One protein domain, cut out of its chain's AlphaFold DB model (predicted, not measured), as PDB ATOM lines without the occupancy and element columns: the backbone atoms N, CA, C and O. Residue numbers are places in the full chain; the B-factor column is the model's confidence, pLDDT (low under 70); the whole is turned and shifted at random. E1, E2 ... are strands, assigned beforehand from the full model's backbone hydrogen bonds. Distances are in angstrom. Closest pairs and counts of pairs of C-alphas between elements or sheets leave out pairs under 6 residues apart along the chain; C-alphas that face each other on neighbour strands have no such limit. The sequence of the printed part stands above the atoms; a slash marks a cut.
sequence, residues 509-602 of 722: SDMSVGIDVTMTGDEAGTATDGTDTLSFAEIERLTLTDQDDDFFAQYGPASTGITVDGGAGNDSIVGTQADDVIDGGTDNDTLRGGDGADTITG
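AT A GLANCE: This is residues 509 to 602 of the 722 residues of an uncharacterized protein of Mameliella alba (UniProt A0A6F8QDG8). With little regular structure, the domain winds in stacked, flattened turns: E4, E6, E7 and E8 line one side, E5 and E1 part of the other, and the hairpins of E1, E2 and E3 close one end. The 94 printed residues have eight named strands, E1 to E8 in order, and no named helix: all strand, with only 26 residues in named elements. Sheet E3 E2 E1 E5 is mixed, sheet E4 E6 E7 E8 all parallel. The whole is compact, radius of gyration of the C-alphas 11.9 A, spans 33 by 27 by 17 A.

HOW THE PARTS SIT: E1, residues 516 to 519, E2, 525 to 527, and E3, 534 to 537, form a meander, each strand the antiparallel neighbour of the one before; N 518 and O 526, and N 525 and O 536, are 2.9 A apart. E4, residues 541 to 543, and E6, 563 to 565, are parallel, N 542 to O 563 2.9 A. E5, residues 550 to 552, is parallel to E1, N 552 to O 517 2.8 A. E7, residues 581 to 583, is the parallel neighbour of E6, N 564 to O 581 2.9 A, and E8, residues 599 to 601, is the parallel neighbour of E7, N 601 to O 582 2.8 A.

IN THESE COORDINATES: E1 begins at C-alpha 516 (-31.768, -44.832, 34.440) and is 10.3 A long, E3 10.6 A; E8 ends at C-alpha 601 (-50.886, -44.686, 42.111).

THE WHOLE: The printed part has no cut. Links E6 to E7 and E7 to E8 are long, 15 residues each. Residues 554 to 558 have pLDDT under 70.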
ATOM      1  N   SER A 509     -35.183 -54.651  41.963       91.88
ATOM      2  CA  SER A 509     -35.466 -54.232  43.347       91.88
ATOM      3  C   SER A 509     -34.362 -54.537  44.371       91.88
ATOM      4  O   SER A 509     -34.263 -53.817  45.366       91.88
ATOM      5  N   ASP A 510     -33.490 -55.513  44.099       86.44
ATOM      6  CA  ASP A 510     -32.350 -55.876  44.956       86.44
ATOM      7  C   ASP A 510     -31.059 -55.058  44.694       86.44
ATOM      8  O   ASP A 510     -30.077 -55.199  45.429       86.44
ATOM      9  N   MET A 511     -31.036 -54.163  43.695       91.19
ATOM     10  CA  MET A 511     -29.865 -53.316  43.397       91.19
ATOM     11  C   MET A 511     -29.565 -52.279  44.499       91.19
ATOM     12  O   MET A 511     -30.464 -51.644  45.061       91.19
ATOM     13  N   SER A 512     -28.279 -52.007  44.760       92.69
ATOM     14  CA  SER A 512     -27.859 -51.001  45.758       92.69
ATOM     15  C   SER A 512     -27.739 -49.571  45.206       92.69
ATOM     16  O   SER A 512     -27.491 -48.619  45.960       92.69
ATOM     17  N   VAL A 513     -27.934 -49.403  43.896       94.44
ATOM     18  CA  VAL A 513     -27.836 -48.144  43.146       94.44
ATOM     19  C   VAL A 513     -29.040 -47.963  42.221       94.44
ATOM     20  O   VAL A 513     -29.553 -48.931  41.679       94.44
ATOM     21  N   GLY A 514     -29.487 -46.715  42.048       95.50
ATOM     22  CA  GLY A 514     -30.657 -46.394  41.223       95.50
ATOM     23  C   GLY A 514     -30.410 -46.490  39.713       95.50
ATOM     24  O   GLY A 514     -29.275 -46.343  39.249       95.50
ATOM     25  N   ILE A 515     -31.487 -46.698  38.955       98.31
ATOM     26  CA  ILE A 515     -31.488 -47.125  37.552       98.31
ATOM     27  C   ILE A 515     -32.104 -46.072  36.593       98.31
ATOM     28  O   ILE A 515     -33.250 -45.631  36.727       98.31
ATOM     29  N   ASP A 516     -31.341 -45.685  35.564       98.06
ATOM     30  CA  ASP A 516     -31.768 -44.832  34.440       98.06
ATOM     31  C   ASP A 516     -32.383 -45.726  33.333       98.06
ATOM     32  O   ASP A 516     -31.664 -46.293  32.501       98.06
ATOM     33  N   VAL A 517     -33.716 -45.847  33.261       97.75
ATOM     34  CA  VAL A 517     -34.402 -46.673  32.239       97.75
ATOM     35  C   VAL A 517     -34.917 -45.826  31.074       97.75
ATOM     36  O   VAL A 517     -35.653 -44.856  31.251       97.75
ATOM     37  N   THR A 518     -34.611 -46.221  29.835       95.25
ATOM     38  CA  THR A 518     -35.126 -45.572  28.614       95.25
ATOM     39  C   THR A 518     -35.776 -46.573  27.660       95.25
ATOM     40  O   THR A 518     -35.097 -47.414  27.074       95.25
ATOM     41  N   MET A 519     -37.081 -46.417  27.399       93.69
ATOM     42  CA  MET A 519     -37.779 -47.209  26.375       93.69
ATOM     43  C   MET A 519     -37.425 -46.723  24.962       93.69
ATOM     44  O   MET A 519     -37.451 -45.521  24.667       93.69
ATOM     45  N   THR A 520     -37.141 -47.661  24.058       91.56
ATOM     46  CA  THR A 520     -36.702 -47.408  22.674       91.56
ATOM     47  C   THR A 520     -37.664 -47.946  21.604       91.56
ATOM     48  O   THR A 520     -37.689 -47.397  20.496       91.56
ATOM     49  N   GLY A 521     -38.484 -48.949  21.934       90.56
ATOM     50  CA  GLY A 521     -39.547 -49.522  21.099       90.56
ATOM     51  C   GLY A 521     -40.861 -49.684  21.871       90.56
ATOM     52  O   GLY A 521     -40.964 -49.192  22.989       90.56
ATOM     53  N   ASP A 522     -41.850 -50.347  21.266       89.38
ATOM     54  CA  ASP A 522     -42.877 -51.081  22.030       89.38
ATOM     55  C   ASP A 522     -42.150 -52.257  22.746       89.38
ATOM     56  O   ASP A 522     -41.178 -52.758  22.173       89.38
ATOM     57  N   GLU A 523     -42.509 -52.592  23.995       93.06
ATOM     58  CA  GLU A 523     -41.893 -53.646  24.852       93.06
ATOM     59  C   GLU A 523     -40.346 -53.626  25.028       93.06
ATOM     60  O   GLU A 523     -39.780 -54.535  25.623       93.06
ATOM     61  N   ALA A 524     -39.617 -52.616  24.527       94.31
ATOM     62  CA  ALA A 524     -38.151 -52.674  24.422       94.31
ATOM     63  C   ALA A 524     -37.426 -51.396  24.860       94.31
ATOM     64  O   ALA A 524     -37.869 -50.277  24.566       94.31
ATOM     65  N   GLY A 525     -36.252 -51.542  25.479       95.56
ATOM     66  CA  GLY A 525     -35.508 -50.454  26.116       95.56
ATOM     67  C   GLY A 525     -34.046 -50.767  26.455       95.56
ATOM     68  O   GLY A 525     -33.444 -51.711  25.948       95.56
ATOM     69  N   THR A 526     -33.463 -49.897  27.277       97.38
ATOM     70  CA  THR A 526     -32.116 -50.015  27.865       97.38
ATOM     71  C   THR A 526     -32.137 -49.458  29.285       97.38
ATOM     72  O   THR A 526     -32.797 -48.433  29.499       97.38
ATOM     73  N   ALA A 527     -31.383 -50.057  30.203       98.12
ATOM     74  CA  ALA A 527     -31.222 -49.601  31.588       98.12
ATOM     75  C   ALA A 527     -29.729 -49.422  31.934       98.12
ATOM     76  O   ALA A 527     -28.879 -50.013  31.270       98.12
ATOM     77  N   THR A 528     -29.398 -48.573  32.914       97.94
ATOM     78  CA  THR A 528     -28.013 -48.327  33.370       97.94
ATOM     79  C   THR A 528     -27.981 -47.720  34.777       97.94
ATOM     80  O   THR A 528     -28.783 -46.839  35.073       97.94
ATOM     81  N   ASP A 529     -27.035 -48.133  35.627       96.56
ATOM     82  CA  ASP A 529     -26.704 -47.478  36.912       96.56
ATOM     83  C   ASP A 529     -25.747 -46.270  36.727       96.56
ATOM     84  O   ASP A 529     -25.486 -45.480  37.640       96.56
ATOM     85  N   GLY A 530     -25.178 -46.133  35.524       95.12
ATOM     86  CA  GLY A 530     -24.100 -45.205  35.180       95.12
ATOM     87  C   GLY A 530     -22.705 -45.838  35.050       95.12
ATOM     88  O   GLY A 530     -21.783 -45.141  34.602       95.12
ATOM     89  N   THR A 531     -22.554 -47.118  35.389       95.31
ATOM     90  CA  THR A 531     -21.367 -47.963  35.181       95.31
ATOM     91  C   THR A 531     -21.611 -48.920  34.013       95.31
ATOM     92  O   THR A 531     -20.895 -48.861  33.009       95.31
ATOM     93  N   ASP A 532     -22.692 -49.684  34.133       97.44
ATOM     94  CA  ASP A 532     -23.071 -50.867  33.369       97.44
ATOM     95  C   ASP A 532     -24.351 -50.579  32.564       97.44
ATOM     96  O   ASP A 532     -25.004 -49.547  32.764       97.44
ATOM     97  N   THR A 533     -24.671 -51.348  31.520       97.44
ATOM     98  CA  THR A 533     -25.762 -51.007  30.581       97.44
ATOM     99  C   THR A 533     -26.321 -52.217  29.834       97.44
ATOM    100  O   THR A 533     -25.750 -52.638  28.825       97.44
ATOM    101  N   LEU A 534     -27.513 -52.662  30.232       98.31
ATOM    102  CA  LEU A 534     -28.253 -53.734  29.566       98.31
ATOM    103  C   LEU A 534     -29.193 -53.223  28.466       98.31
ATOM    104  O   LEU A 534     -29.530 -52.032  28.366       98.31
ATOM    105  N   SER A 535     -29.676 -54.156  27.651       98.38
ATOM    106  CA  SER A 535     -30.748 -53.951  26.678       98.38
ATOM    107  C   SER A 535     -31.813 -55.035  26.800       98.38
ATOM    108  O   SER A 535     -31.479 -56.204  26.948       98.38
ATOM    109  N   PHE A 536     -33.087 -54.647  26.708       98.25
ATOM    110  CA  PHE A 536     -34.223 -55.561  26.846       98.25
ATOM    111  C   PHE A 536     -35.253 -55.380  25.726       98.25
ATOM    112  O   PHE A 536     -35.392 -54.288  25.156       98.25
ATOM    113  N   ALA A 537     -35.989 -56.445  25.426       97.06
ATOM    114  CA  ALA A 537     -37.149 -56.468  24.539       97.06
ATOM    115  C   ALA A 537     -38.164 -57.504  25.037       97.06
ATOM    116  O   ALA A 537     -37.755 -58.434  25.716       97.06
ATOM    117  N   GLU A 538     -39.437 -57.371  24.654       96.00
ATOM    118  CA  GLU A 538     -40.492 -58.331  25.034       96.00
ATOM    119  C   GLU A 538     -40.594 -58.395  26.582       96.00
ATOM    120  O   GLU A 538     -40.258 -59.395  27.200       96.00
ATOM    121  N   ILE A 539     -40.913 -57.234  27.195       96.81
ATOM    122  CA  ILE A 539     -41.096 -56.999  28.645       96.81
ATOM    123  C   ILE A 539     -42.255 -56.003  28.880       96.81
ATOM    124  O   ILE A 539     -42.187 -54.842  28.444       96.81
ATOM    125  N   GLU A 540     -43.281 -56.401  29.641       95.56
ATOM    126  CA  GLU A 540     -44.464 -55.581  29.972       95.56
ATOM    127  C   GLU A 540     -44.384 -54.889  31.343       95.56
ATOM    128  O   GLU A 540     -45.063 -53.872  31.565       95.56
ATOM    129  N   ARG A 541     -43.596 -55.434  32.278       96.88
ATOM    130  CA  ARG A 541     -43.456 -54.936  33.652       96.88
ATOM    131  C   ARG A 541     -42.004 -54.629  34.002       96.88
ATOM    132  O   ARG A 541     -41.102 -55.406  33.719       96.88
ATOM    133  N   LEU A 542     -41.802 -53.513  34.696       98.12
ATOM    134  CA  LEU A 542     -40.556 -53.213  35.390       98.12
ATOM    135  C   LEU A 542     -40.827 -52.975  36.877       98.12
ATOM    136  O   LEU A 542     -41.701 -52.173  37.224       98.12
ATOM    137  N   THR A 543     -40.056 -53.629  37.738       98.25
ATOM    138  CA  THR A 543     -39.917 -53.244  39.149       98.25
ATOM    139  C   THR A 543     -38.617 -52.460  39.266       98.25
ATOM    140  O   THR A 543     -37.566 -52.966  38.882       98.25
ATOM    141  N   LEU A 544     -38.677 -51.211  39.725       98.31
ATOM    142  CA  LEU A 544     -37.487 -50.383  39.931       98.31
ATOM    143  C   LEU A 544     -36.891 -50.609  41.339       98.31
ATOM    144  O   LEU A 544     -37.318 -51.509  42.064       98.31
ATOM    145  N   THR A 545     -35.880 -49.825  41.709       98.06
ATOM    146  CA  THR A 545     -35.066 -50.029  42.917       98.06
ATOM    147  C   THR A 545     -35.697 -49.397  44.172       98.06
ATOM    148  O   THR A 545     -36.730 -48.728  44.122       98.06
ATOM    149  N   ASP A 546     -35.039 -49.559  45.323       96.62
ATOM    150  CA  ASP A 546     -35.316 -48.800  46.558       96.62
ATOM    151  C   ASP A 546     -34.444 -47.505  46.653       96.62
ATOM    152  O   ASP A 546     -34.064 -47.070  47.750       96.62
ATOM    153  N   GLN A 547     -34.077 -46.905  45.501       97.19
ATOM    154  CA  GLN A 547     -33.280 -45.667  45.342       97.19
ATOM    155  C   GLN A 547     -33.981 -44.594  44.456       97.19
ATOM    156  O   GLN A 547     -35.087 -44.787  43.975       97.19
ATOM    157  N   ASP A 548     -33.348 -43.422  44.252       97.19
ATOM    158  CA  ASP A 548     -33.873 -42.326  43.400       97.19
ATOM    159  C   ASP A 548     -33.780 -42.670  41.881       97.19
ATOM    160  O   ASP A 548     -32.728 -42.434  41.279       97.19
ATOM    161  N   ASP A 549     -34.876 -43.114  41.243       98.19
ATOM    162  CA  ASP A 549     -34.873 -43.666  39.862       98.19
ATOM    163  C   ASP A 549     -35.449 -42.749  38.749       98.19
ATOM    164  O   ASP A 549     -36.284 -41.869  38.996       98.19
ATOM    165  N   ASP A 550     -35.048 -42.950  37.477       97.31
ATOM    166  CA  ASP A 550     -35.444 -42.112  36.316       97.31
ATOM    167  C   ASP A 550     -35.917 -42.968  35.104       97.31
ATOM    168  O   ASP A 550     -35.152 -43.324  34.206       97.31
ATOM    169  N   PHE A 551     -37.218 -43.301  35.051       96.81
ATOM    170  CA  PHE A 551     -37.838 -44.080  33.956       96.81
ATOM    171  C   PHE A 551     -38.431 -43.187  32.849       96.81
ATOM    172  O   PHE A 551     -39.327 -42.373  33.094       96.81
ATOM    173  N   PHE A 552     -38.022 -43.380  31.589       92.88
ATOM    174  CA  PHE A 552     -38.399 -42.499  30.478       92.88
ATOM    175  C   PHE A 552     -38.871 -43.212  29.192       92.88
ATOM    176  O   PHE A 552     -38.079 -43.685  28.378       92.88
ATOM    177  N   ALA A 553     -40.179 -43.135  28.915       87.12
ATOM    178  CA  ALA A 553     -40.816 -43.710  27.723       87.12
ATOM    179  C   ALA A 553     -41.469 -42.693  26.754       87.12
ATOM    180  O   ALA A 553     -42.042 -43.075  25.733       87.12
ATOM    181  N   GLN A 554     -41.338 -41.379  26.994       67.62
ATOM    182  CA  GLN A 554     -42.090 -40.303  26.300       67.62
ATOM    183  C   GLN A 554     -41.955 -40.246  24.759       67.62
ATOM    184  O   GLN A 554     -42.696 -39.503  24.105       67.62
ATOM    185  N   TYR A 555     -40.978 -40.946  24.180       62.78
ATOM    186  CA  TYR A 555     -40.744 -41.023  22.733       62.78
ATOM    187  C   TYR A 555     -40.601 -42.465  22.204       62.78
ATOM    188  O   TYR A 555     -40.255 -42.614  21.032       62.78
ATOM    189  N   GLY A 556     -40.849 -43.475  23.049       64.19
ATOM    190  CA  GLY A 556     -40.767 -44.907  22.738       64.19
ATOM    191  C   GLY A 556     -42.129 -45.486  22.316       64.19
ATOM    192  O   GLY A 556     -42.594 -45.105  21.231       64.19
ATOM    193  N   PRO A 557     -42.775 -46.353  23.130       63.62
ATOM    194  CA  PRO A 557     -43.972 -47.096  22.738       63.62
ATOM    195  C   PRO A 557     -45.114 -46.231  22.194       63.62
ATOM    196  O   PRO A 557     -45.323 -45.077  22.596       63.62
ATOM    197  N   ALA A 558     -45.871 -46.810  21.268       67.06
ATOM    198  CA  ALA A 558     -47.057 -46.242  20.636       67.06
ATOM    199  C   ALA A 558     -48.181 -47.267  20.375       67.06
ATOM    200  O   ALA A 558     -49.260 -46.863  19.920       67.06
ATOM    201  N   SER A 559     -47.935 -48.556  20.620       78.62
ATOM    202  CA  SER A 559     -48.889 -49.657  20.428       78.62
ATOM    203  C   SER A 559     -49.455 -50.160  21.758       78.62
ATOM    204  O   SER A 559     -50.663 -50.389  21.863       78.62
ATOM    205  N   THR A 560     -48.583 -50.281  22.753       84.19
ATOM    206  CA  THR A 560     -48.765 -50.973  24.033       84.19
ATOM    207  C   THR A 560     -48.334 -50.078  25.198       84.19
ATOM    208  O   THR A 560     -47.646 -49.071  25.001       84.19
ATOM    209  N   GLY A 561     -48.852 -50.371  26.394       86.12
ATOM    210  CA  GLY A 561     -48.644 -49.586  27.613       86.12
ATOM    211  C   GLY A 561     -47.956 -50.428  28.675       86.12
ATOM    212  O   GLY A 561     -48.227 -51.620  28.773       86.12
ATOM    213  N   ILE A 562     -47.084 -49.793  29.452       92.69
ATOM    214  CA  ILE A 562     -46.160 -50.469  30.370       92.69
ATOM    215  C   ILE A 562     -46.721 -50.510  31.800       92.69
ATOM    216  O   ILE A 562     -47.505 -49.634  32.188       92.69
ATOM    217  N   THR A 563     -46.292 -51.493  32.592       96.19
ATOM    218  CA  THR A 563     -46.441 -51.495  34.054       96.19
ATOM    219  C   THR A 563     -45.112 -51.133  34.714       96.19
ATOM    220  O   THR A 563     -44.096 -51.746  34.414       96.19
ATOM    221  N   VAL A 564     -45.109 -50.152  35.619       97.25
ATOM    222  CA  VAL A 564     -43.922 -49.789  36.415       97.25
ATOM    223  C   VAL A 564     -44.306 -49.671  37.886       97.25
ATOM    224  O   VAL A 564     -45.262 -48.957  38.206       97.25
ATOM    225  N   ASP A 565     -43.554 -50.336  38.763       97.31
ATOM    226  CA  ASP A 565     -43.524 -50.044  40.201       97.31
ATOM    227  C   ASP A 565     -42.219 -49.310  40.543       97.31
ATOM    228  O   ASP A 565     -41.149 -49.693  40.078       97.31
ATOM    229  N   GLY A 566     -42.326 -48.216  41.295       95.69
ATOM    230  CA  GLY A 566     -41.225 -47.301  41.611       95.69
ATOM    231  C   GLY A 566     -40.550 -47.521  42.964       95.69
ATOM    232  O   GLY A 566     -39.777 -46.660  43.360       95.69
ATOM    233  N   GLY A 567     -40.888 -48.583  43.704       95.12
ATOM    234  CA  GLY A 567     -40.181 -48.961  44.937       95.12
ATOM    235  C   GLY A 567     -40.184 -47.877  46.028       95.12
ATOM    236  O   GLY A 567     -41.242 -47.471  46.539       95.12
ATOM    237  N   ALA A 568     -39.002 -47.400  46.411       94.44
ATOM    238  CA  ALA A 568     -38.840 -46.298  47.355       94.44
ATOM    239  C   ALA A 568     -37.793 -45.287  46.883       94.44
ATOM    240  O   ALA A 568     -36.604 -45.575  46.891       94.44
ATOM    241  N   GLY A 569     -38.210 -44.049  46.617       94.56
ATOM    242  CA  GLY A 569     -37.269 -43.034  46.160       94.56
ATOM    243  C   GLY A 569     -37.862 -41.633  46.032       94.56
ATOM    244  O   GLY A 569     -38.612 -41.139  46.888       94.56
ATOM    245  N   ASN A 570     -37.450 -40.916  44.992       95.31
ATOM    246  CA  ASN A 570     -37.934 -39.571  44.662       95.31
ATOM    247  C   ASN A 570     -38.139 -39.450  43.141       95.31
ATOM    248  O   ASN A 570     -37.672 -38.511  42.487       95.31
ATOM    249  N   ASP A 571     -38.867 -40.421  42.605       96.50
ATOM    250  CA  ASP A 571     -38.598 -41.025  41.294       96.50
ATOM    251  C   ASP A 571     -39.230 -40.269  40.131       96.50
ATOM    252  O   ASP A 571     -40.182 -39.499  40.276       96.50
ATOM    253  N   SER A 572     -38.699 -40.468  38.934       96.50
ATOM    254  CA  SER A 572     -38.956 -39.625  37.764       96.50
ATOM    255  C   SER A 572     -39.629 -40.417  36.632       96.50
ATOM    256  O   SER A 572     -39.248 -40.368  35.466       96.50
ATOM    257  N   ILE A 573     -40.702 -41.137  36.976       95.88
ATOM    258  CA  ILE A 573     -41.402 -42.045  36.055       95.88
ATOM    259  C   ILE A 573     -42.245 -41.290  35.012       95.88
ATOM    260  O   ILE A 573     -43.209 -40.575  35.330       95.88
ATOM    261  N   VAL A 574     -41.911 -41.500  33.736       94.00
ATOM    262  CA  VAL A 574     -42.582 -40.933  32.564       94.00
ATOM    263  C   VAL A 574     -43.004 -42.029  31.578       94.00
ATOM    264  O   VAL A 574     -42.190 -42.505  30.791       94.00
ATOM    265  N   GLY A 575     -44.300 -42.342  31.562       91.00
ATOM    266  CA  GLY A 575     -44.940 -43.336  30.699       91.00
ATOM    267  C   GLY A 575     -45.021 -42.992  29.201       91.00
ATOM    268  O   GLY A 575     -44.338 -42.097  28.682       91.00
ATOM    269  N   THR A 576     -45.853 -43.756  28.494       91.50
ATOM    270  CA  THR A 576     -45.773 -44.020  27.050       91.50
ATOM    271  C   THR A 576     -46.709 -43.116  26.209       91.50
ATOM    272  O   THR A 576     -46.862 -41.914  26.461       91.50
ATOM    273  N   GLN A 577     -47.309 -43.667  25.146       89.88
ATOM    274  CA  GLN A 577     -48.422 -43.093  24.376       89.88
ATOM    275  C   GLN A 577     -49.683 -43.995  24.415       89.88
ATOM    276  O   GLN A 577     -50.597 -43.800  23.604       89.88
ATOM    277  N   ALA A 578     -49.718 -44.973  25.327       90.88
ATOM    278  CA  ALA A 578     -50.790 -45.944  25.520       90.88
ATOM    279  C   ALA A 578     -51.323 -45.934  26.973       90.88
ATOM    280  O   ALA A 578     -51.094 -44.998  27.738       90.88
ATOM    281  N   ASP A 579     -52.119 -46.941  27.340       92.56
ATOM    282  CA  ASP A 579     -52.843 -46.996  28.615       92.56
ATOM    283  C   ASP A 579     -51.968 -47.627  29.727       92.56
ATOM    284  O   ASP A 579     -52.172 -48.780  30.092       92.56
ATOM    285  N   ASP A 580     -50.998 -46.866  30.251       93.38
ATOM    286  CA  ASP A 580     -50.014 -47.328  31.258       93.38
ATOM    287  C   ASP A 580     -50.604 -47.636  32.655       93.38
ATOM    288  O   ASP A 580     -51.628 -47.068  33.070       93.38
ATOM    289  N   VAL A 581     -49.869 -48.438  33.436       95.69
ATOM    290  CA  VAL A 581     -50.027 -48.599  34.892       95.69
ATOM    291  C   VAL A 581     -48.734 -48.171  35.587       95.69
ATOM    292  O   VAL A 581     -47.679 -48.741  35.356       95.69
ATOM    293  N   ILE A 582     -48.811 -47.164  36.455       95.62
ATOM    294  CA  ILE A 582     -47.669 -46.685  37.243       95.62
ATOM    295  C   ILE A 582     -48.064 -46.685  38.719       95.62
ATOM    296  O   ILE A 582     -49.054 -46.039  39.081       95.62
ATOM    297  N   ASP A 583     -47.285 -47.342  39.572       96.38
ATOM    298  CA  ASP A 583     -47.201 -46.981  40.988       96.38
ATOM    299  C   ASP A 583     -45.880 -46.246  41.237       96.38
ATOM    300  O   ASP A 583     -44.839 -46.609  40.701       96.38
ATOM    301  N   GLY A 584     -45.937 -45.159  42.004       93.38
ATOM    302  CA  GLY A 584     -44.750 -44.419  42.436       93.38
ATOM    303  C   GLY A 584     -44.265 -44.827  43.817       93.38
ATOM    304  O   GLY A 584     -43.605 -44.024  44.461       93.38
ATOM    305  N   GLY A 585     -44.701 -45.989  44.316       94.38
ATOM    306  CA  GLY A 585     -44.194 -46.572  45.550       94.38
ATOM    307  C   GLY A 585     -44.234 -45.617  46.749       94.38
ATOM    308  O   GLY A 585     -45.316 -45.238  47.233       94.38
ATOM    309  N   THR A 586     -43.055 -45.251  47.263       92.12
ATOM    310  CA  THR A 586     -42.902 -44.405  48.455       92.12
ATOM    311  C   THR A 586     -42.022 -43.154  48.286       92.12
ATOM    312  O   THR A 586     -41.257 -43.003  47.350       92.12
ATOM    313  N   ASP A 587     -42.183 -42.227  49.239       92.25
ATOM    314  CA  ASP A 587     -41.553 -40.900  49.354       92.25
ATOM    315  C   ASP A 587     -42.041 -39.733  48.449       92.25
ATOM    316  O   ASP A 587     -43.087 -39.156  48.795       92.25
ATOM    317  N   ASN A 588     -41.291 -39.241  47.440       92.75
ATOM    318  CA  ASN A 588     -41.610 -37.952  46.757       92.75
ATOM    319  C   ASN A 588     -41.453 -37.942  45.220       92.75
ATOM    320  O   ASN A 588     -40.888 -37.017  44.625       92.75
ATOM    321  N   ASP A 589     -42.070 -38.936  44.611       93.94
ATOM    322  CA  ASP A 589     -42.238 -39.237  43.193       93.94
ATOM    323  C   ASP A 589     -42.824 -38.113  42.282       93.94
ATOM    324  O   ASP A 589     -43.666 -37.278  42.648       93.94
ATOM    325  N   THR A 590     -42.364 -38.097  41.023       94.44
ATOM    326  CA  THR A 590     -42.633 -37.123  39.940       94.44
ATOM    327  C   THR A 590     -43.359 -37.783  38.755       94.44
ATOM    328  O   THR A 590     -43.037 -37.599  37.581       94.44
ATOM    329  N   LEU A 591     -44.423 -38.516  39.069       94.31
ATOM    330  CA  LEU A 591     -45.131 -39.375  38.119       94.31
ATOM    331  C   LEU A 591     -45.843 -38.635  36.980       94.31
ATOM    332  O   LEU A 591     -46.552 -37.631  37.171       94.31
ATOM    333  N   ARG A 592     -45.756 -39.216  35.782       92.31
ATOM    334  CA  ARG A 592     -46.572 -38.864  34.621       92.31
ATOM    335  C   ARG A 592     -46.748 -40.085  33.710       92.31
ATOM    336  O   ARG A 592     -45.765 -40.551  33.165       92.31
ATOM    337  N   GLY A 593     -47.988 -40.496  33.444       87.69
ATOM    338  CA  GLY A 593     -48.318 -41.433  32.358       87.69
ATOM    339  C   GLY A 593     -48.105 -40.818  30.964       87.69
ATOM    340  O   GLY A 593     -47.121 -40.116  30.711       87.69
ATOM    341  N   GLY A 594     -49.050 -41.007  30.049       88.12
ATOM    342  CA  GLY A 594     -48.787 -40.780  28.628       88.12
ATOM    343  C   GLY A 594     -49.441 -39.559  27.971       88.12
ATOM    344  O   GLY A 594     -49.760 -38.523  28.572       88.12
ATOM    345  N   ASP A 595     -49.612 -39.690  26.656       88.44
ATOM    346  CA  ASP A 595     -50.974 -39.668  26.113       88.44
ATOM    347  C   ASP A 595     -51.561 -41.078  26.362       88.44
ATOM    348  O   ASP A 595     -50.850 -42.040  26.124       88.44
ATOM    349  N   GLY A 596     -52.808 -41.220  26.826       88.00
ATOM    350  CA  GLY A 596     -53.351 -42.531  27.222       88.00
ATOM    351  C   GLY A 596     -54.625 -42.435  28.071       88.00
ATOM    352  O   GLY A 596     -55.226 -41.358  28.210       88.00
ATOM    353  N   ALA A 597     -55.059 -43.568  28.626       91.12
ATOM    354  CA  ALA A 597     -56.050 -43.687  29.701       91.12
ATOM    355  C   ALA A 597     -55.423 -44.204  31.016       91.12
ATOM    356  O   ALA A 597     -56.070 -44.922  31.778       91.12
ATOM    357  N   ASP A 598     -54.189 -43.770  31.263       93.31
ATOM    358  CA  ASP A 598     -53.266 -44.163  32.327       93.31
ATOM    359  C   ASP A 598     -53.879 -44.263  33.742       93.31
ATOM    360  O   ASP A 598     -54.701 -43.438  34.179       93.31
ATOM    361  N   THR A 599     -53.425 -45.290  34.469       95.81
ATOM    362  CA  THR A 599     -53.652 -45.510  35.903       95.81
ATOM    363  C   THR A 599     -52.389 -45.121  36.660       95.81
ATOM    364  O   THR A 599     -51.321 -45.646  36.376       95.81
ATOM    365  N   ILE A 600     -52.515 -44.203  37.622       93.88
ATOM    366  CA  ILE A 600     -51.382 -43.728  38.426       93.88
ATOM    367  C   ILE A 600     -51.737 -43.818  39.914       93.88
ATOM    368  O   ILE A 600     -52.723 -43.211  40.364       93.88
ATOM    369  N   THR A 601     -50.916 -44.559  40.649       92.88
ATOM    370  CA  THR A 601     -50.886 -44.686  42.111       92.88
ATOM    371  C   THR A 601     -49.570 -44.079  42.632       92.88
ATOM    372  O   THR A 601     -48.764 -43.601  41.843       92.88
ATOM    373  N   GLY A 602     -49.411 -43.950  43.947       82.31
ATOM    374  CA  GLY A 602     -48.233 -43.366  44.593       82.31
ATOM    375  C   GLY A 602     -48.548 -42.932  46.024       82.31
ATOM    376  O   GLY A 602     -49.721 -42.854  46.431       82.31
TER     377      GLY A 602